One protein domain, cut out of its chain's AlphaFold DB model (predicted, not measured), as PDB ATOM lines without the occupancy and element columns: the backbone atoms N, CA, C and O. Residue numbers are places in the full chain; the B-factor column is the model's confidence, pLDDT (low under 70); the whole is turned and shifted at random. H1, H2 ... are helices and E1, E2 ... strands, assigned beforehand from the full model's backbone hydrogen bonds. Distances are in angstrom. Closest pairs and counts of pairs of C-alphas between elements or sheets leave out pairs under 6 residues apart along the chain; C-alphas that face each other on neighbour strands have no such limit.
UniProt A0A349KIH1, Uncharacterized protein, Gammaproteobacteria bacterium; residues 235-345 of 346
ATOM      1  N   TYR A 235      38.106   9.714 -16.607       87.62
ATOM      2  CA  TYR A 235      38.311   9.208 -15.258       87.62
ATOM      3  C   TYR A 235      39.115  10.224 -14.452       87.62
ATOM      4  O   TYR A 235      40.220  10.583 -14.863       87.62
ATOM      5  N   ASP A 236      38.551  10.673 -13.331       86.06
ATOM      6  CA  ASP A 236      39.133  11.719 -12.484       86.06
ATOM      7  C   ASP A 236      39.304  11.244 -11.042       86.06
ATOM      8  O   ASP A 236      38.516  11.576 -10.158       86.06
ATOM      9  N   ALA A 237      40.313  10.412 -10.800       84.94
ATOM     10  CA  ALA A 237      40.672  10.013  -9.448       84.94
ATOM     11  C   ALA A 237      42.141   9.605  -9.343       84.94
ATOM     12  O   ALA A 237      42.809   9.280 -10.329       84.94
ATOM     13  N   GLU A 238      42.639   9.623  -8.108       85.62
ATOM     14  CA  GLU A 238      43.926   9.033  -7.771       85.62
ATOM     15  C   GLU A 238      43.828   7.508  -7.824       85.62
ATOM     16  O   GLU A 238      42.827   6.921  -7.418       85.62
ATOM     17  N   ILE A 239      44.893   6.867  -8.301       86.25
ATOM     18  CA  ILE A 239      44.981   5.410  -8.365       86.25
ATOM     19  C   ILE A 239      45.377   4.914  -6.969       86.25
ATOM     20  O   ILE A 239      46.480   5.240  -6.512       86.25
ATOM     21  N   PRO A 240      44.530   4.131  -6.279       85.06
ATOM     22  CA  PRO A 240      44.892   3.540  -5.002       85.06
ATOM     23  C   PRO A 240      46.128   2.650  -5.149       85.06
ATOM     24  O   PRO A 240      46.266   1.897  -6.115       85.06
ATOM     25  N   GLN A 241      47.014   2.717  -4.156       85.62
ATOM     26  CA  GLN A 241      48.217   1.898  -4.098       85.62
ATOM     27  C   GLN A 241      48.135   0.925  -2.916       85.62
ATOM     28  O   GLN A 241      47.986   1.334  -1.764       85.62
ATOM     29  N   GLY A 242      48.247  -0.366  -3.209       81.12
ATOM     30  CA  GLY A 242      48.358  -1.447  -2.242       81.12
ATOM     31  C   GLY A 242      49.797  -1.934  -2.067       81.12
ATOM     32  O   GLY A 242      50.663  -1.754  -2.925       81.12
ATOM     33  N   PHE A 243      50.038  -2.615  -0.949       81.81
ATOM     34  CA  PHE A 243      51.298  -3.301  -0.670       81.81
ATOM     35  C   PHE A 243      50.995  -4.775  -0.370       81.81
ATOM     36  O   PHE A 243      50.132  -5.040   0.474       81.81
ATOM     37  N   PRO A 244      51.648  -5.735  -1.049       74.50
ATOM     38  CA  PRO A 244      51.507  -7.145  -0.712       74.50
ATOM     39  C   PRO A 244      52.003  -7.419   0.718       74.50
ATOM     40  O   PRO A 244      52.824  -6.662   1.243       74.50
ATOM     41  N   PRO A 245      51.543  -8.507   1.363       68.31
ATOM     42  CA  PRO A 245      52.043  -8.901   2.679       68.31
ATOM     43  C   PRO A 245      53.549  -9.203   2.639       68.31
ATOM     44  O   PRO A 245      54.048  -9.691   1.636       68.31
ATOM     45  N   ASN A 246      54.272  -8.967   3.739       67.25
ATOM     46  CA  ASN A 246      55.708  -9.267   3.816       67.25
ATOM     47  C   ASN A 246      55.984 -10.777   3.719       67.25
ATOM     48  O   ASN A 246      55.183 -11.594   4.183       67.25
ATOM     49  N   GLN A 247      57.152 -11.149   3.183       61.12
ATOM     50  CA  GLN A 247      57.580 -12.547   3.155       61.12
ATOM     51  C   GLN A 247      57.647 -13.171   4.567       61.12
ATOM     52  O   GLN A 247      58.032 -12.498   5.528       61.12
ATOM     53  N   PRO A 248      57.388 -14.485   4.689       61.72
ATOM     54  CA  PRO A 248      57.016 -15.404   3.611       61.72
ATOM     55  C   PRO A 248      55.522 -15.274   3.247       61.72
ATOM     56  O   PRO A 248      54.676 -15.162   4.133       61.72
ATOM     57  N   PHE A 249      55.203 -15.280   1.944       63.50
ATOM     58  CA  PHE A 249      53.840 -15.123   1.402       63.50
ATOM     59  C   PHE A 249      52.997 -16.397   1.646       63.50
ATOM     60  O   PHE A 249      52.591 -17.093   0.724       63.50
ATOM     61  N   ASN A 250      52.823 -16.757   2.918       50.38
ATOM     62  CA  ASN A 250      52.325 -18.054   3.392       50.38
ATOM     63  C   ASN A 250      50.801 -18.187   3.388       50.38
ATOM     64  O   ASN A 250      50.279 -19.240   3.747       50.38
ATOM     65  N   LEU A 251      50.096 -17.111   3.066       51.81
ATOM     66  CA  LEU A 251      48.649 -17.085   2.981       51.81
ATOM     67  C   LEU A 251      48.296 -16.887   1.518       51.81
ATOM     68  O   LEU A 251      48.975 -16.121   0.833       51.81
ATOM     69  N   ASP A 252      47.246 -17.568   1.067       52.91
ATOM     70  CA  ASP A 252      46.588 -17.327  -0.211       52.91
ATOM     71  C   ASP A 252      46.070 -15.879  -0.224       52.91
ATOM     72  O   ASP A 252      44.892 -15.613   0.007       52.91
ATOM     73  N   PHE A 253      46.969 -14.907  -0.404       56.88
ATOM     74  CA  PHE A 253      46.613 -13.522  -0.660       56.88
ATOM     75  C   PHE A 253      46.055 -13.500  -2.073       56.88
ATOM     76  O   PHE A 253      46.766 -13.310  -3.061       56.88
ATOM     77  N   ILE A 254      44.775 -13.835  -2.137       59.75
ATOM     78  CA  ILE A 254      43.969 -13.810  -3.334       59.75
ATOM     79  C   ILE A 254      43.595 -12.351  -3.513       59.75
ATOM     80  O   ILE A 254      42.963 -11.754  -2.642       59.75
ATOM     81  N   TYR A 255      44.002 -11.766  -4.631       66.62
ATOM     82  CA  TYR A 255      43.807 -10.342  -4.891       66.62
ATOM     83  C   TYR A 255      42.326  -9.930  -5.073       66.62
ATOM     84  O   TYR A 255      42.081  -8.803  -5.453       66.62
ATOM     85  N   ASP A 256      41.338 -10.772  -4.748       62.56
ATOM     86  CA  ASP A 256      39.932 -10.661  -5.177       62.56
ATOM     87  C   ASP A 256      38.999  -9.912  -4.185       62.56
ATOM     88  O   ASP A 256      38.178  -9.107  -4.602       62.56
ATOM     89  N   ASP A 257      39.129 -10.047  -2.862       66.75
ATOM     90  CA  ASP A 257      37.872 -10.026  -2.079       66.75
ATOM     91  C   ASP A 257      37.404  -8.692  -1.432       66.75
ATOM     92  O   ASP A 257      36.277  -8.644  -0.957       66.75
ATOM     93  N   VAL A 258      38.184  -7.597  -1.379       68.94
ATOM     94  CA  VAL A 258      37.677  -6.289  -0.847       68.94
ATOM     95  C   VAL A 258      38.352  -5.071  -1.478       68.94
ATOM     96  O   VAL A 258      37.692  -4.085  -1.802       68.94
ATOM     97  N   PHE A 259      39.678  -5.096  -1.648       73.62
ATOM     98  CA  PHE A 259      40.415  -3.944  -2.187       73.62
ATOM     99  C   PHE A 259      40.098  -3.693  -3.663       73.62
ATOM    100  O   PHE A 259      39.960  -2.537  -4.062       73.62
ATOM    101  N   ILE A 260      39.940  -4.760  -4.454       77.44
ATOM    102  CA  ILE A 260      39.474  -4.648  -5.839       77.44
ATOM    103  C   ILE A 260      38.038  -4.145  -5.869       77.44
ATOM    104  O   ILE A 260      37.776  -3.175  -6.569       77.44
ATOM    105  N   GLU A 261      37.126  -4.729  -5.087       79.81
ATOM    106  CA  GLU A 261      35.728  -4.275  -5.045       79.81
ATOM    107  C   GLU A 261      35.616  -2.791  -4.678       79.81
ATOM    108  O   GLU A 261      34.914  -2.038  -5.351       79.81
ATOM    109  N   GLY A 262      36.361  -2.346  -3.662       82.44
ATOM    110  CA  GLY A 262      36.441  -0.937  -3.281       82.44
ATOM    111  C   GLY A 262      37.004  -0.061  -4.402       82.44
ATOM    112  O   GLY A 262      36.432   0.975  -4.716       82.44
ATOM    113  N   SER A 263      38.070  -0.501  -5.069       83.88
ATOM    114  CA  SER A 263      38.687   0.255  -6.169       83.88
ATOM    115  C   SER A 263      37.795   0.326  -7.414       83.88
ATOM    116  O   SER A 263      37.728   1.357  -8.075       83.88
ATOM    117  N   LEU A 264      37.049  -0.738  -7.715       83.44
ATOM    118  CA  LEU A 264      36.038  -0.750  -8.773       83.44
ATOM    119  C   LEU A 264      34.827   0.111  -8.404       83.44
ATOM    120  O   LEU A 264      34.220   0.735  -9.275       83.44
ATOM    121  N   HIS A 265      34.463   0.171  -7.124       85.25
ATOM    122  CA  HIS A 265      33.439   1.091  -6.646       85.25
ATOM    123  C   HIS A 265      33.868   2.548  -6.857       85.25
ATOM    124  O   HIS A 265      33.119   3.313  -7.462       85.25
ATOM    125  N   GLU A 266      35.089   2.903  -6.455       84.88
ATOM    126  CA  GLU A 266      35.682   4.221  -6.711       84.88
ATOM    127  C   GLU A 266      35.795   4.512  -8.212       84.88
ATOM    128  O   GLU A 266      35.479   5.617  -8.653       84.88
ATOM    129  N   MET A 267      36.166   3.519  -9.029       86.44
ATOM    130  CA  MET A 267      36.163   3.662 -10.484       86.44
ATOM    131  C   MET A 267      34.784   4.084 -10.992       86.44
ATOM    132  O   MET A 267      34.673   5.055 -11.734       86.44
ATOM    133  N   ASN A 268      33.731   3.386 -10.574       82.44
ATOM    134  CA  ASN A 268      32.368   3.678 -11.012       82.44
ATOM    135  C   ASN A 268      31.864   5.054 -10.563       82.44
ATOM    136  O   ASN A 268      31.033   5.639 -11.251       82.44
ATOM    137  N   GLN A 269      32.339   5.569  -9.428       85.25
ATOM    138  CA  GLN A 269      31.974   6.910  -8.962       85.25
ATOM    139  C   GLN A 269      32.699   8.022  -9.727       85.25
ATOM    140  O   GLN A 269      32.130   9.094  -9.927       85.25
ATOM    141  N   ASN A 270      33.938   7.766 -10.153       86.81
ATOM    142  CA  ASN A 270      34.821   8.775 -10.738       86.81
ATOM    143  C   ASN A 270      34.988   8.638 -12.265       86.81
ATOM    144  O   ASN A 270      35.649   9.467 -12.894       86.81
ATOM    145  N   LEU A 271      34.388   7.613 -12.882       87.00
ATOM    146  CA  LEU A 271      34.282   7.472 -14.332       87.00
ATOM    147  C   LEU A 271      33.023   8.181 -14.843       87.00
ATOM    148  O   LEU A 271      31.896   7.732 -14.626       87.00
ATOM    149  N   LEU A 272      33.218   9.250 -15.607       85.44
ATOM    150  CA  LEU A 272      32.145   9.939 -16.311       85.44
ATOM    151  C   LEU A 272      31.942   9.326 -17.701       85.44
ATOM    152  O   LEU A 272      32.859   9.317 -18.524       85.44
ATOM    153  N   VAL A 273      30.718   8.869 -17.984       83.56
ATOM    154  CA  VAL A 273      30.302   8.326 -19.287       83.56
ATOM    155  C   VAL A 273      29.068   9.070 -19.792       83.56
ATOM    156  O   VAL A 273      28.101   9.247 -19.055       83.56
ATOM    157  N   PHE A 274      29.074   9.472 -21.064       78.75
ATOM    158  CA  PHE A 274      27.980  10.242 -21.670       78.75
ATOM    159  C   PHE A 274      26.951   9.374 -22.415       78.75
ATOM    160  O   PHE A 274      25.780   9.739 -22.478       78.75
ATOM    161  N   GLU A 275      27.356   8.206 -22.926       78.00
ATOM    162  CA  GLU A 275      26.488   7.252 -23.635       78.00
ATOM    163  C   GLU A 275      26.535   5.856 -22.978       78.00
ATOM    164  O   GLU A 275      26.992   4.887 -23.586       78.00
ATOM    165  N   PRO A 276      26.083   5.710 -21.718       72.69
ATOM    166  CA  PRO A 276      26.343   4.512 -20.914       72.69
ATOM    167  C   PRO A 276      25.771   3.219 -21.509       72.69
ATOM    168  O   PRO A 276      26.346   2.155 -21.308       72.69
ATOM    169  N   SER A 277      24.685   3.287 -22.284       80.56
ATOM    170  CA  SER A 277      24.101   2.112 -22.950       80.56
ATOM    171  C   SER A 277      24.960   1.541 -24.083       80.56
ATOM    172  O   SER A 277      24.684   0.436 -24.549       80.56
ATOM    173  N   ARG A 278      25.982   2.277 -24.532       82.38
ATOM    174  CA  ARG A 278      26.893   1.886 -25.617       82.38
ATOM    175  C   ARG A 278      28.271   1.464 -25.097       82.38
ATOM    176  O   ARG A 278      29.103   1.042 -25.893       82.38
ATOM    177  N   ILE A 279      28.513   1.538 -23.786       83.75
ATOM    178  CA  ILE A 279      29.816   1.257 -23.178       83.75
ATOM    179  C   ILE A 279      29.884  -0.154 -22.585       83.75
ATOM    180  O   ILE A 279      28.939  -0.646 -21.972       83.75
ATOM    181  N   VAL A 280      31.046  -0.784 -22.735       85.69
ATOM    182  CA  VAL A 280      31.482  -1.976 -22.003       85.69
ATOM    183  C   VAL A 280      32.683  -1.613 -21.164       85.69
ATOM    184  O   VAL A 280      33.588  -0.934 -21.648       85.69
ATOM    185  N   ILE A 281      32.691  -2.094 -19.925       84.81
ATOM    186  CA  ILE A 281      33.845  -1.997 -19.046       84.81
ATOM    187  C   ILE A 281      34.319  -3.412 -18.744       84.81
ATOM    188  O   ILE A 281      33.569  -4.186 -18.154       84.81
ATOM    189  N   ASP A 282      35.547  -3.726 -19.146       84.06
ATOM    190  CA  ASP A 282      36.191  -5.012 -18.874       84.06
ATOM    191  C   ASP A 282      37.461  -4.758 -18.055       84.06
ATOM    192  O   ASP A 282      38.253  -3.881 -18.393       84.06
ATOM    193  N   CYS A 283      37.678  -5.524 -16.987       84.06
ATOM    194  CA  CYS A 283      38.863  -5.382 -16.139       84.06
ATOM    195  C   CYS A 283      39.777  -6.607 -16.238       84.06
ATOM    196  O   CYS A 283      39.329  -7.726 -16.496       84.06
ATOM    197  N   PHE A 284      41.076  -6.404 -16.043       83.44
ATOM    198  CA  PHE A 284      42.086  -7.458 -16.084       83.44
ATOM    199  C   PHE A 284      43.306  -7.095 -15.232       83.44
ATOM    200  O   PHE A 284      43.598  -5.920 -15.006       83.44
ATOM    201  N   TYR A 285      44.044  -8.111 -14.780       85.56
ATOM    202  CA  TYR A 285      45.348  -7.895 -14.156       85.56
ATOM    203  C   TYR A 285      46.391  -7.556 -15.219       85.56
ATOM    204  O   TYR A 285      46.573  -8.293 -16.189       85.56
ATOM    205  N   PHE A 286      47.102  -6.458 -15.009       88.50
ATOM    206  CA  PHE A 286      48.273  -6.070 -15.771       88.50
ATOM    207  C   PHE A 286      49.529  -6.380 -14.948       88.50
ATOM    208  O   PHE A 286      49.848  -5.690 -13.980       88.50
ATOM    209  N   ASP A 287      50.223  -7.451 -15.333       88.38
ATOM    210  CA  ASP A 287      51.410  -7.983 -14.656       88.38
ATOM    211  C   ASP A 287      52.592  -8.076 -15.641       88.38
ATOM    212  O   ASP A 287      52.894  -9.154 -16.161       88.38
ATOM    213  N   PRO A 288      53.241  -6.942 -15.965       89.56
ATOM    214  CA  PRO A 288      54.306  -6.897 -16.968       89.56
ATOM    215  C   PRO A 288      55.564  -7.667 -16.542       89.56
ATOM    216  O   PRO A 288      56.342  -8.097 -17.392       89.56
ATOM    217  N   ASP A 289      55.760  -7.849 -15.235       90.56
ATOM    218  CA  ASP A 289      56.919  -8.518 -14.645       90.56
ATOM    219  C   ASP A 289      56.666 -10.004 -14.330       90.56
ATOM    220  O   ASP A 289      57.577 -10.705 -13.874       90.56
ATOM    221  N   GLY A 290      55.451 -10.505 -14.574       89.50
ATOM    222  CA  GLY A 290      55.084 -11.898 -14.338       89.50
ATOM    223  C   GLY A 290      55.194 -12.305 -12.866       89.50
ATOM    224  O   GLY A 290      55.685 -13.400 -12.575       89.50
ATOM    225  N   LEU A 291      54.794 -11.438 -11.941       87.31
ATOM    226  CA  LEU A 291      54.832 -11.643 -10.493       87.31
ATOM    227  C   LEU A 291      53.703 -12.550  -9.988       87.31
ATOM    228  O   LEU A 291      53.835 -13.167  -8.927       87.31
ATOM    229  N   LEU A 292      52.606 -12.642 -10.737       86.69
ATOM    230  CA  LEU A 292      51.403 -13.371 -10.364       86.69
ATOM    231  C   LEU A 292      51.371 -14.773 -10.980       86.69
ATOM    232  O   LEU A 292      51.845 -15.015 -12.093       86.69
ATOM    233  N   GLU A 293      50.764 -15.712 -10.265       86.12
ATOM    234  CA  GLU A 293      50.365 -17.017 -10.787       86.12
ATOM    235  C   GLU A 293      48.869 -17.250 -10.583       86.12
ATOM    236  O   GLU A 293      48.267 -16.763  -9.624       86.12
ATOM    237  N   VAL A 294      48.272 -17.998 -11.512       84.50
ATOM    238  CA  VAL A 294      46.864 -18.385 -11.435       84.50
ATOM    239  C   VAL A 294      46.705 -19.419 -10.329       84.50
ATOM    240  O   VAL A 294      47.337 -20.475 -10.361       84.50
ATOM    241  N   MET A 295      45.849 -19.112  -9.364       77.69
ATOM    242  CA  MET A 295      45.489 -20.019  -8.283       77.69
ATOM    243  C   MET A 295      44.287 -20.882  -8.673       77.69
ATOM    244  O   MET A 295      44.316 -22.098  -8.504       77.69
ATOM    245  N   GLU A 296      43.231 -20.257  -9.198       77.50
ATOM    246  CA  GLU A 296      41.969 -20.927  -9.522       77.50
ATOM    247  C   GLU A 296      41.238 -20.202 -10.660       77.50
ATOM    248  O   GLU A 296      41.362 -18.986 -10.817       77.50
ATOM    249  N   VAL A 297      40.456 -20.955 -11.437       78.44
ATOM    250  CA  VAL A 297      39.527 -20.427 -12.443       78.44
ATOM    251  C   VAL A 297      38.119 -20.915 -12.099       78.44
ATOM    252  O   VAL A 297      37.844 -22.112 -12.189       78.44
ATOM    253  N   ILE A 298      37.229 -19.999 -11.713       71.06
ATOM    254  CA  ILE A 298      35.820 -20.284 -11.405       71.06
ATOM    255  C   ILE A 298      34.949 -19.589 -12.453       71.06
ATOM    256  O   ILE A 298      34.728 -18.380 -12.400       71.06
ATOM    257  N   GLY A 299      34.442 -20.350 -13.426       72.06
ATOM    258  CA  GLY A 299      33.694 -19.781 -14.549       72.06
ATOM    259  C   GLY A 299      34.573 -18.835 -15.373       72.06
ATOM    260  O   GLY A 299      35.574 -19.266 -15.937       72.06
ATOM    261  N   THR A 300      34.199 -17.557 -15.437       61.12
ATOM    262  CA  THR A 300      34.967 -16.479 -16.086       61.12
ATOM    263  C   THR A 300      35.907 -15.738 -15.136       61.12
ATOM    264  O   THR A 300      36.605 -14.830 -15.570       61.12
ATOM    265  N   ASN A 301      35.930 -16.079 -13.846       63.72
ATOM    266  CA  ASN A 301      36.760 -15.389 -12.864       63.72
ATOM    267  C   ASN A 301      38.072 -16.137 -12.658       63.72
ATOM    268  O   ASN A 301      38.079 -17.340 -12.390       63.72
ATOM    269  N   VAL A 302      39.183 -15.409 -12.769       71.69
ATOM    270  CA  VAL A 302      40.530 -15.938 -12.544       71.69
ATOM    271  C   VAL A 302      41.102 -15.312 -11.285       71.69
ATOM    272  O   VAL A 302      41.224 -14.091 -11.181       71.69
ATOM    273  N   ARG A 303      41.462 -16.162 -10.327       75.31
ATOM    274  CA  ARG A 303      42.073 -15.755  -9.065       75.31
ATOM    275  C   ARG A 303      43.579 -15.870  -9.162       75.31
ATOM    276  O   ARG A 303      44.105 -16.911  -9.560       75.31
ATOM    277  N   TYR A 304      44.263 -14.810  -8.754       79.56
ATOM    278  CA  TYR A 304      45.714 -14.717  -8.785       79.56
ATOM    279  C   TYR A 304      46.281 -14.638  -7.377       79.56
ATOM    280  O   TYR A 304      45.655 -14.085  -6.470       79.56
ATOM    281  N   ARG A 305      47.500 -15.148  -7.227       81.12
ATOM    282  CA  ARG A 305      48.344 -14.958  -6.048       81.12
ATOM    283  C   ARG A 305      49.764 -14.611  -6.476       81.12
ATOM    284  O   ARG A 305      50.143 -14.832  -7.625       81.12
ATOM    285  N   LEU A 306      50.558 -14.084  -5.553       84.88
ATOM    286  CA  LEU A 306      51.969 -13.801  -5.805       84.88
ATOM    287  C   LEU A 306      52.765 -15.114  -5.918       84.88
ATOM    288  O   LEU A 306      52.569 -16.025  -5.112       84.88
ATOM    289  N   LYS A 307      53.680 -15.214  -6.887       84.75
ATOM    290  CA  LYS A 307      54.552 -16.390  -7.029       84.75
ATOM    291  C   LYS A 307      55.458 -16.552  -5.812       84.75
ATOM    292  O   LYS A 307      56.094 -15.599  -5.364       84.75
ATOM    293  N   ALA A 308      55.644 -17.792  -5.367       81.44
ATOM    294  CA  ALA A 308      56.595 -18.115  -4.297       81.44
ATOM    295  C   ALA A 308      58.055 -17.752  -4.644       81.44
ATOM    296  O   ALA A 308      58.887 -17.613  -3.750       81.44
ATOM    297  N   SER A 309      58.378 -17.598  -5.933       84.75
ATOM    298  CA  SER A 309      59.703 -17.187  -6.407       84.75
ATOM    299  C   SER A 309      60.000 -15.696  -6.231       84.75
ATOM    300  O   SER A 309      61.167 -15.316  -6.365       84.75
ATOM    301  N   VAL A 310      58.986 -14.861  -5.962       86.31
ATOM    302  CA  VAL A 310      59.166 -13.414  -5.775       86.31
ATOM    303  C   VAL A 310      60.067 -13.169  -4.572       86.31
ATOM    304  O   VAL A 310      59.814 -13.689  -3.485       86.31
ATOM    305  N   ASN A 311      61.138 -12.408  -4.764       85.19
ATOM    306  CA  ASN A 311      62.184 -12.193  -3.763       85.19
ATOM    307  C   ASN A 311      62.747 -10.765  -3.838       85.19
ATOM    308  O   ASN A 311      62.260  -9.944  -4.604       85.19
ATOM    309  N   VAL A 312      63.795 -10.466  -3.064       85.62
ATOM    310  CA  VAL A 312      64.418  -9.130  -2.965       85.62
ATOM    311  C   VAL A 312      64.760  -8.497  -4.328       85.62
ATOM    312  O   VAL A 312      64.755  -7.275  -4.447       85.62
ATOM    313  N   ILE A 313      65.024  -9.292  -5.373       88.88
ATOM    314  CA  ILE A 313      65.286  -8.799  -6.741       88.88
ATOM    315  C   ILE A 313      64.047  -8.123  -7.357       88.88
ATOM    316  O   ILE A 313      64.178  -7.254  -8.217       88.88
ATOM    317  N   ASP A 314      62.851  -8.490  -6.908       89.25
ATOM    318  CA  ASP A 314      61.576  -7.945  -7.368       89.25
ATOM    319  C   ASP A 314      61.144  -6.691  -6.590       89.25
ATOM    320  O   ASP A 314      60.074  -6.144  -6.850       89.25
ATOM    321  N   ASN A 315      61.965  -6.207  -5.651       88.88
ATOM    322  CA  ASN A 315      61.687  -4.994  -4.887       88.88
ATOM    323  C   ASN A 315      61.462  -3.783  -5.813       88.88
ATOM    324  O   ASN A 315      62.302  -3.454  -6.651       88.88
ATOM    325  N   GLY A 316      60.332  -3.102  -5.636       88.00
ATOM    326  CA  GLY A 316      59.894  -1.966  -6.445       88.00
ATOM    327  C   GLY A 316      59.139  -2.329  -7.729       88.00
ATOM    328  O   GLY A 316      58.607  -1.416  -8.368       88.00
ATOM    329  N   LYS A 317      59.056  -3.614  -8.105       91.56
ATOM    330  CA  LYS A 317      58.233  -4.064  -9.239       91.56
ATOM    331  C   LYS A 317      56.746  -3.968  -8.926       91.56
ATOM    332  O   LYS A 317      56.353  -3.898  -7.756       91.56
ATOM    333  N   ARG A 318      55.929  -3.946  -9.982       90.25
ATOM    334  CA  ARG A 318      54.503  -3.636  -9.880       90.25
ATOM    335  C   ARG A 318      53.632  -4.553 -10.712       90.25
ATOM    336  O   ARG A 318      54.027  -5.006 -11.782       90.25
ATOM    337  N   PHE A 319      52.418  -4.741 -10.231       89.19
ATOM    338  CA  PHE A 319      51.303  -5.268 -11.001       89.19
ATOM    339  C   PHE A 319      50.058  -4.485 -10.593       89.19
ATOM    340  O   PHE A 319      50.000  -3.914  -9.506       89.19
ATOM    341  N   SER A 320      49.063  -4.435 -11.464       88.94
ATOM    342  CA  SER A 320      47.885  -3.587 -11.274       88.94
ATOM    343  C   SER A 320      46.632  -4.253 -11.822       88.94
ATOM    344  O   SER A 320      46.712  -5.237 -12.557       88.94
ATOM    345  N   VAL A 321      45.463  -3.733 -11.463       87.25
ATOM    346  CA  VAL A 321      44.216  -4.020 -12.178       87.25
ATOM    347  C   VAL A 321      43.938  -2.844 -13.095       87.25
ATOM    348  O   VAL A 321      43.900  -1.693 -12.656       87.25
ATOM    349  N   HIS A 322      43.753  -3.139 -14.374       89.12
ATOM    350  CA  HIS A 322      43.340  -2.181 -15.384       89.12
ATOM    351  C   HIS A 322      41.901  -2.466 -15.794       89.12
ATOM    352  O   HIS A 322      41.512  -3.624 -15.908       89.12
ATOM    353  N   CYS A 323      41.135  -1.419 -16.071       88.69
ATOM    354  CA  CYS A 323      39.811  -1.519 -16.661       88.69
ATOM    355  C   CYS A 323      39.765  -0.733 -17.968       88.69
ATOM    356  O   CYS A 323      40.156   0.435 -18.022       88.69
ATOM    357  N   THR A 324      39.302  -1.371 -19.035       88.44
ATOM    358  CA  THR A 324      39.088  -0.749 -20.339       88.44
ATOM    359  C   THR A 324      37.663  -0.245 -20.447       88.44
ATOM    360  O   THR A 324      36.735  -0.896 -19.986       88.44
ATOM    361  N   VAL A 325      37.484   0.910 -21.080       86.75
ATOM    362  CA  VAL A 325      36.185   1.486 -21.422       86.75
ATOM    363  C   VAL A 325      36.065   1.450 -22.937       86.75
ATOM    364  O   VAL A 325      36.796   2.144 -23.646       86.75
ATOM    365  N   PHE A 326      35.175   0.599 -23.430       84.56
ATOM    366  CA  PHE A 326      34.994   0.331 -24.849       84.56
ATOM    367  C   PHE A 326      33.610   0.780 -25.306       84.56
ATOM    368  O   PHE A 326      32.605   0.338 -24.752       84.56
ATOM    369  N   ASN A 327      33.534   1.615 -26.336       84.69
ATOM    370  CA  ASN A 327      32.273   1.979 -26.964       84.69
ATOM    371  C   ASN A 327      31.937   0.971 -28.068       84.69
ATOM    372  O   ASN A 327      32.623   0.908 -29.085       84.69
ATOM    373  N   ARG A 328      30.876   0.182 -27.866       80.81
ATOM    374  CA  ARG A 328      30.392  -0.835 -28.815       80.81
ATOM    375  C   ARG A 328      29.905  -0.233 -30.115       80.81
ATOM    376  O   ARG A 328      30.138  -0.794 -31.171       80.81
ATOM    377  N   ASP A 329      29.225   0.893 -30.021       80.81
ATOM    378  CA  ASP A 329      28.595   1.547 -31.156       80.81
ATOM    379  C   ASP A 329      29.601   2.254 -32.063       80.81
ATOM    380  O   ASP A 329      29.347   2.445 -33.241       80.81
ATOM    381  N   LEU A 330      30.755   2.621 -31.509       78.38
ATOM    382  CA  LEU A 330      31.892   3.150 -32.257       78.38
ATOM    383  C   LEU A 330      32.995   2.106 -32.467       78.38
ATOM    384  O   LEU A 330      34.041   2.461 -33.002       78.38
ATOM    385  N   ASN A 331      32.786   0.881 -31.963       77.81
ATOM    386  CA  ASN A 331      33.743  -0.223 -31.888       77.81
ATOM    387  C   ASN A 331      35.167   0.267 -31.554       77.81
ATOM    388  O   ASN A 331      36.165  -0.036 -32.215       77.81
ATOM    389  N   ARG A 332      35.242   1.076 -30.492       79.06
ATOM    390  CA  ARG A 332      36.414   1.870 -30.124       79.06
ATOM    391  C   ARG A 332      36.780   1.657 -28.662       79.06
ATOM    392  O   ARG A 332      35.952   1.829 -27.772       79.06
ATOM    393  N   LEU A 333      38.058   1.375 -28.415       82.31
ATOM    394  CA  LEU A 333      38.638   1.490 -27.081       82.31
ATOM    395  C   LEU A 333      38.884   2.972 -26.777       82.31
ATOM    396  O   LEU A 333      39.716   3.606 -27.427       82.31
ATOM    397  N   ASP A 334      38.158   3.521 -25.808       84.06
ATOM    398  CA  ASP A 334      38.253   4.938 -25.457       84.06
ATOM    399  C   ASP A 334      39.273   5.203 -24.357       84.06
ATOM    400  O   ASP A 334      39.998   6.199 -24.415       84.06
ATOM    401  N   LEU A 335      39.327   4.326 -23.353       86.75
ATOM    402  CA  LEU A 335      40.140   4.541 -22.162       86.75
ATOM    403  C   LEU A 335      40.622   3.213 -21.575       86.75
ATOM    404  O   LEU A 335      39.883   2.235 -21.562       86.75
ATOM    405  N   THR A 336      41.837   3.210 -21.032       89.75
ATOM    406  CA  THR A 336      42.328   2.164 -20.128       89.75
ATOM    407  C   THR A 336      42.733   2.840 -18.829       89.75
ATOM    408  O   THR A 336      43.608   3.706 -18.833       89.75
ATOM    409  N   VAL A 337      42.085   2.466 -17.732       88.50
ATOM    410  CA  VAL A 337      42.273   3.063 -16.410       88.50
ATOM    411  C   VAL A 337      42.958   2.053 -15.495       88.50
ATOM    412  O   VAL A 337      42.406   0.970 -15.307       88.50
ATOM    413  N   PRO A 338      44.111   2.372 -14.888       89.75
ATOM    414  CA  PRO A 338      44.595   1.618 -13.740       89.75
ATOM    415  C   PRO A 338      43.688   1.939 -12.555       89.75
ATOM    416  O   PRO A 338      43.590   3.095 -12.154       89.75
ATOM    417  N   VAL A 339      43.006   0.938 -12.008       88.44
ATOM    418  CA  VAL A 339      42.087   1.137 -10.874       88.44
ATOM    419  C   VAL A 339      42.718   0.766  -9.543       88.44
ATOM    420  O   VAL A 339      42.219   1.180  -8.509       88.44
ATOM    421  N   LEU A 340      43.805  -0.004  -9.556       88.25
ATOM    422  CA  LEU A 340      44.535  -0.408  -8.358       88.25
ATOM    423  C   LEU A 340      45.957  -0.813  -8.743       88.25
ATOM    424  O   LEU A 340      46.125  -1.617  -9.659       88.25
ATOM    425  N   ASP A 341      46.963  -0.275  -8.058       90.56
ATOM    426  CA  ASP A 341      48.381  -0.609  -8.260       90.56
ATOM    427  C   ASP A 341      48.942  -1.294  -7.011       90.56
ATOM    428  O   ASP A 341      48.675  -0.858  -5.891       90.56
ATOM    429  N   TRP A 342      49.748  -2.336  -7.174       88.62
ATOM    430  CA  TRP A 342      50.508  -2.941  -6.085       88.62
ATOM    431  C   TRP A 342      51.992  -2.841  -6.358       88.62
ATOM    432  O   TRP A 342      52.461  -3.091  -7.467       88.62
ATOM    433  N   VAL A 343      52.749  -2.552  -5.303       88.88
ATOM    434  CA  VAL A 343      54.206  -2.460  -5.383       88.88
ATOM    435  C   VAL A 343      54.841  -3.426  -4.401       88.88
ATOM    436  O   VAL A 343      54.528  -3.413  -3.211       88.88
ATOM    437  N   ILE A 344      55.747  -4.259  -4.906       86.25
ATOM    438  CA  ILE A 344      56.504  -5.212  -4.099       86.25
ATOM    439  C   ILE A 344      57.528  -4.458  -3.245       86.25
ATOM    440  O   ILE A 344      58.330  -3.697  -3.783       86.25
ATOM    441  N   PHE A 345      57.539  -4.707  -1.933       82.94
ATOM    442  CA  PHE A 345      58.562  -4.198  -1.018       82.94
ATOM    443  C   PHE A 345      59.157  -5.312  -0.159       82.94
ATOM    444  O   PHE A 345      58.447  -6.231   0.252       82.94
TER     445      PHE A 345
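AT A GLANCE: This is residues 235 to 345 of the 346 residues of an uncharacterized protein of Gammaproteobacteria bacterium (UniProt A0A349KIH1). A long, twisted slab of three strands, E1, E4 and E5, has the single helix H1 over one face, and the hairpin E2 and E3 makes a small second sheet set off beyond the E1 side. The opening stretch, residues 235 to 258, has no named element, but its residues 241 to 242 pair with E5. The 111 printed residues hold H1, then E1 to E5; the sheets E1 - E4 - E5 and E2 - E3 are antiparallel, and the class is mixed, with under half of the residues in named elements. The whole is only just compact, close to loose, with a radius of gyration of the C-alphas of 15.4 A, and only just elongated, spanning 47 by 31 by 23 A.

HOW THE PARTS SIT: Start at residues 241 to 242, which pair, parallel, with residues 341 to 342 of edge strand E5, residues 332 to 343; E5 bends by 51 degrees at residue 340. Next find H1, residues 259 to 270, where every O i to N i+4 pair is within hydrogen-bond range. It makes two layers with the sheet, a helix on one face, at a height of 9.3 A; its closest C-alphas to E5 are those of Ser 263 and Val 339, 5.9 A. H1 lies over E5 and inner strand E4, residues 318 to 327, slantwise at 40 degrees to E4 on the local plane. Edge strand E1, residues 279 to 286, is antiparallel to E4, with N 280 and O 326 2.8 A apart. E2, residues 292 to 298, and E3, residues 301 to 306, form a hairpin, with N 295 and O 303 2.8 A apart; both are apart from H1 and E5. In the hairpin E4 and E5, N 323 and O 337 are 2.8 A apart.

IN THESE COORDINATES: Find C-alpha 259 at (40.415, -3.944, -2.187), where H1 begins its 16.3 A. E1 is 21.2 A long, E4 28.6 A and E5 30.8 A, ending at C-alpha 343, (54.206, -2.460, -5.383).

THE WHOLE: The C-alphas of Pro 248 and Asp 329, the two farthest apart, are 48.0 A apart. The printed part has no cut, and its long link is E3 to E4. Look for pLDDT under 70 at residues 245 to 258 and 300 to 301.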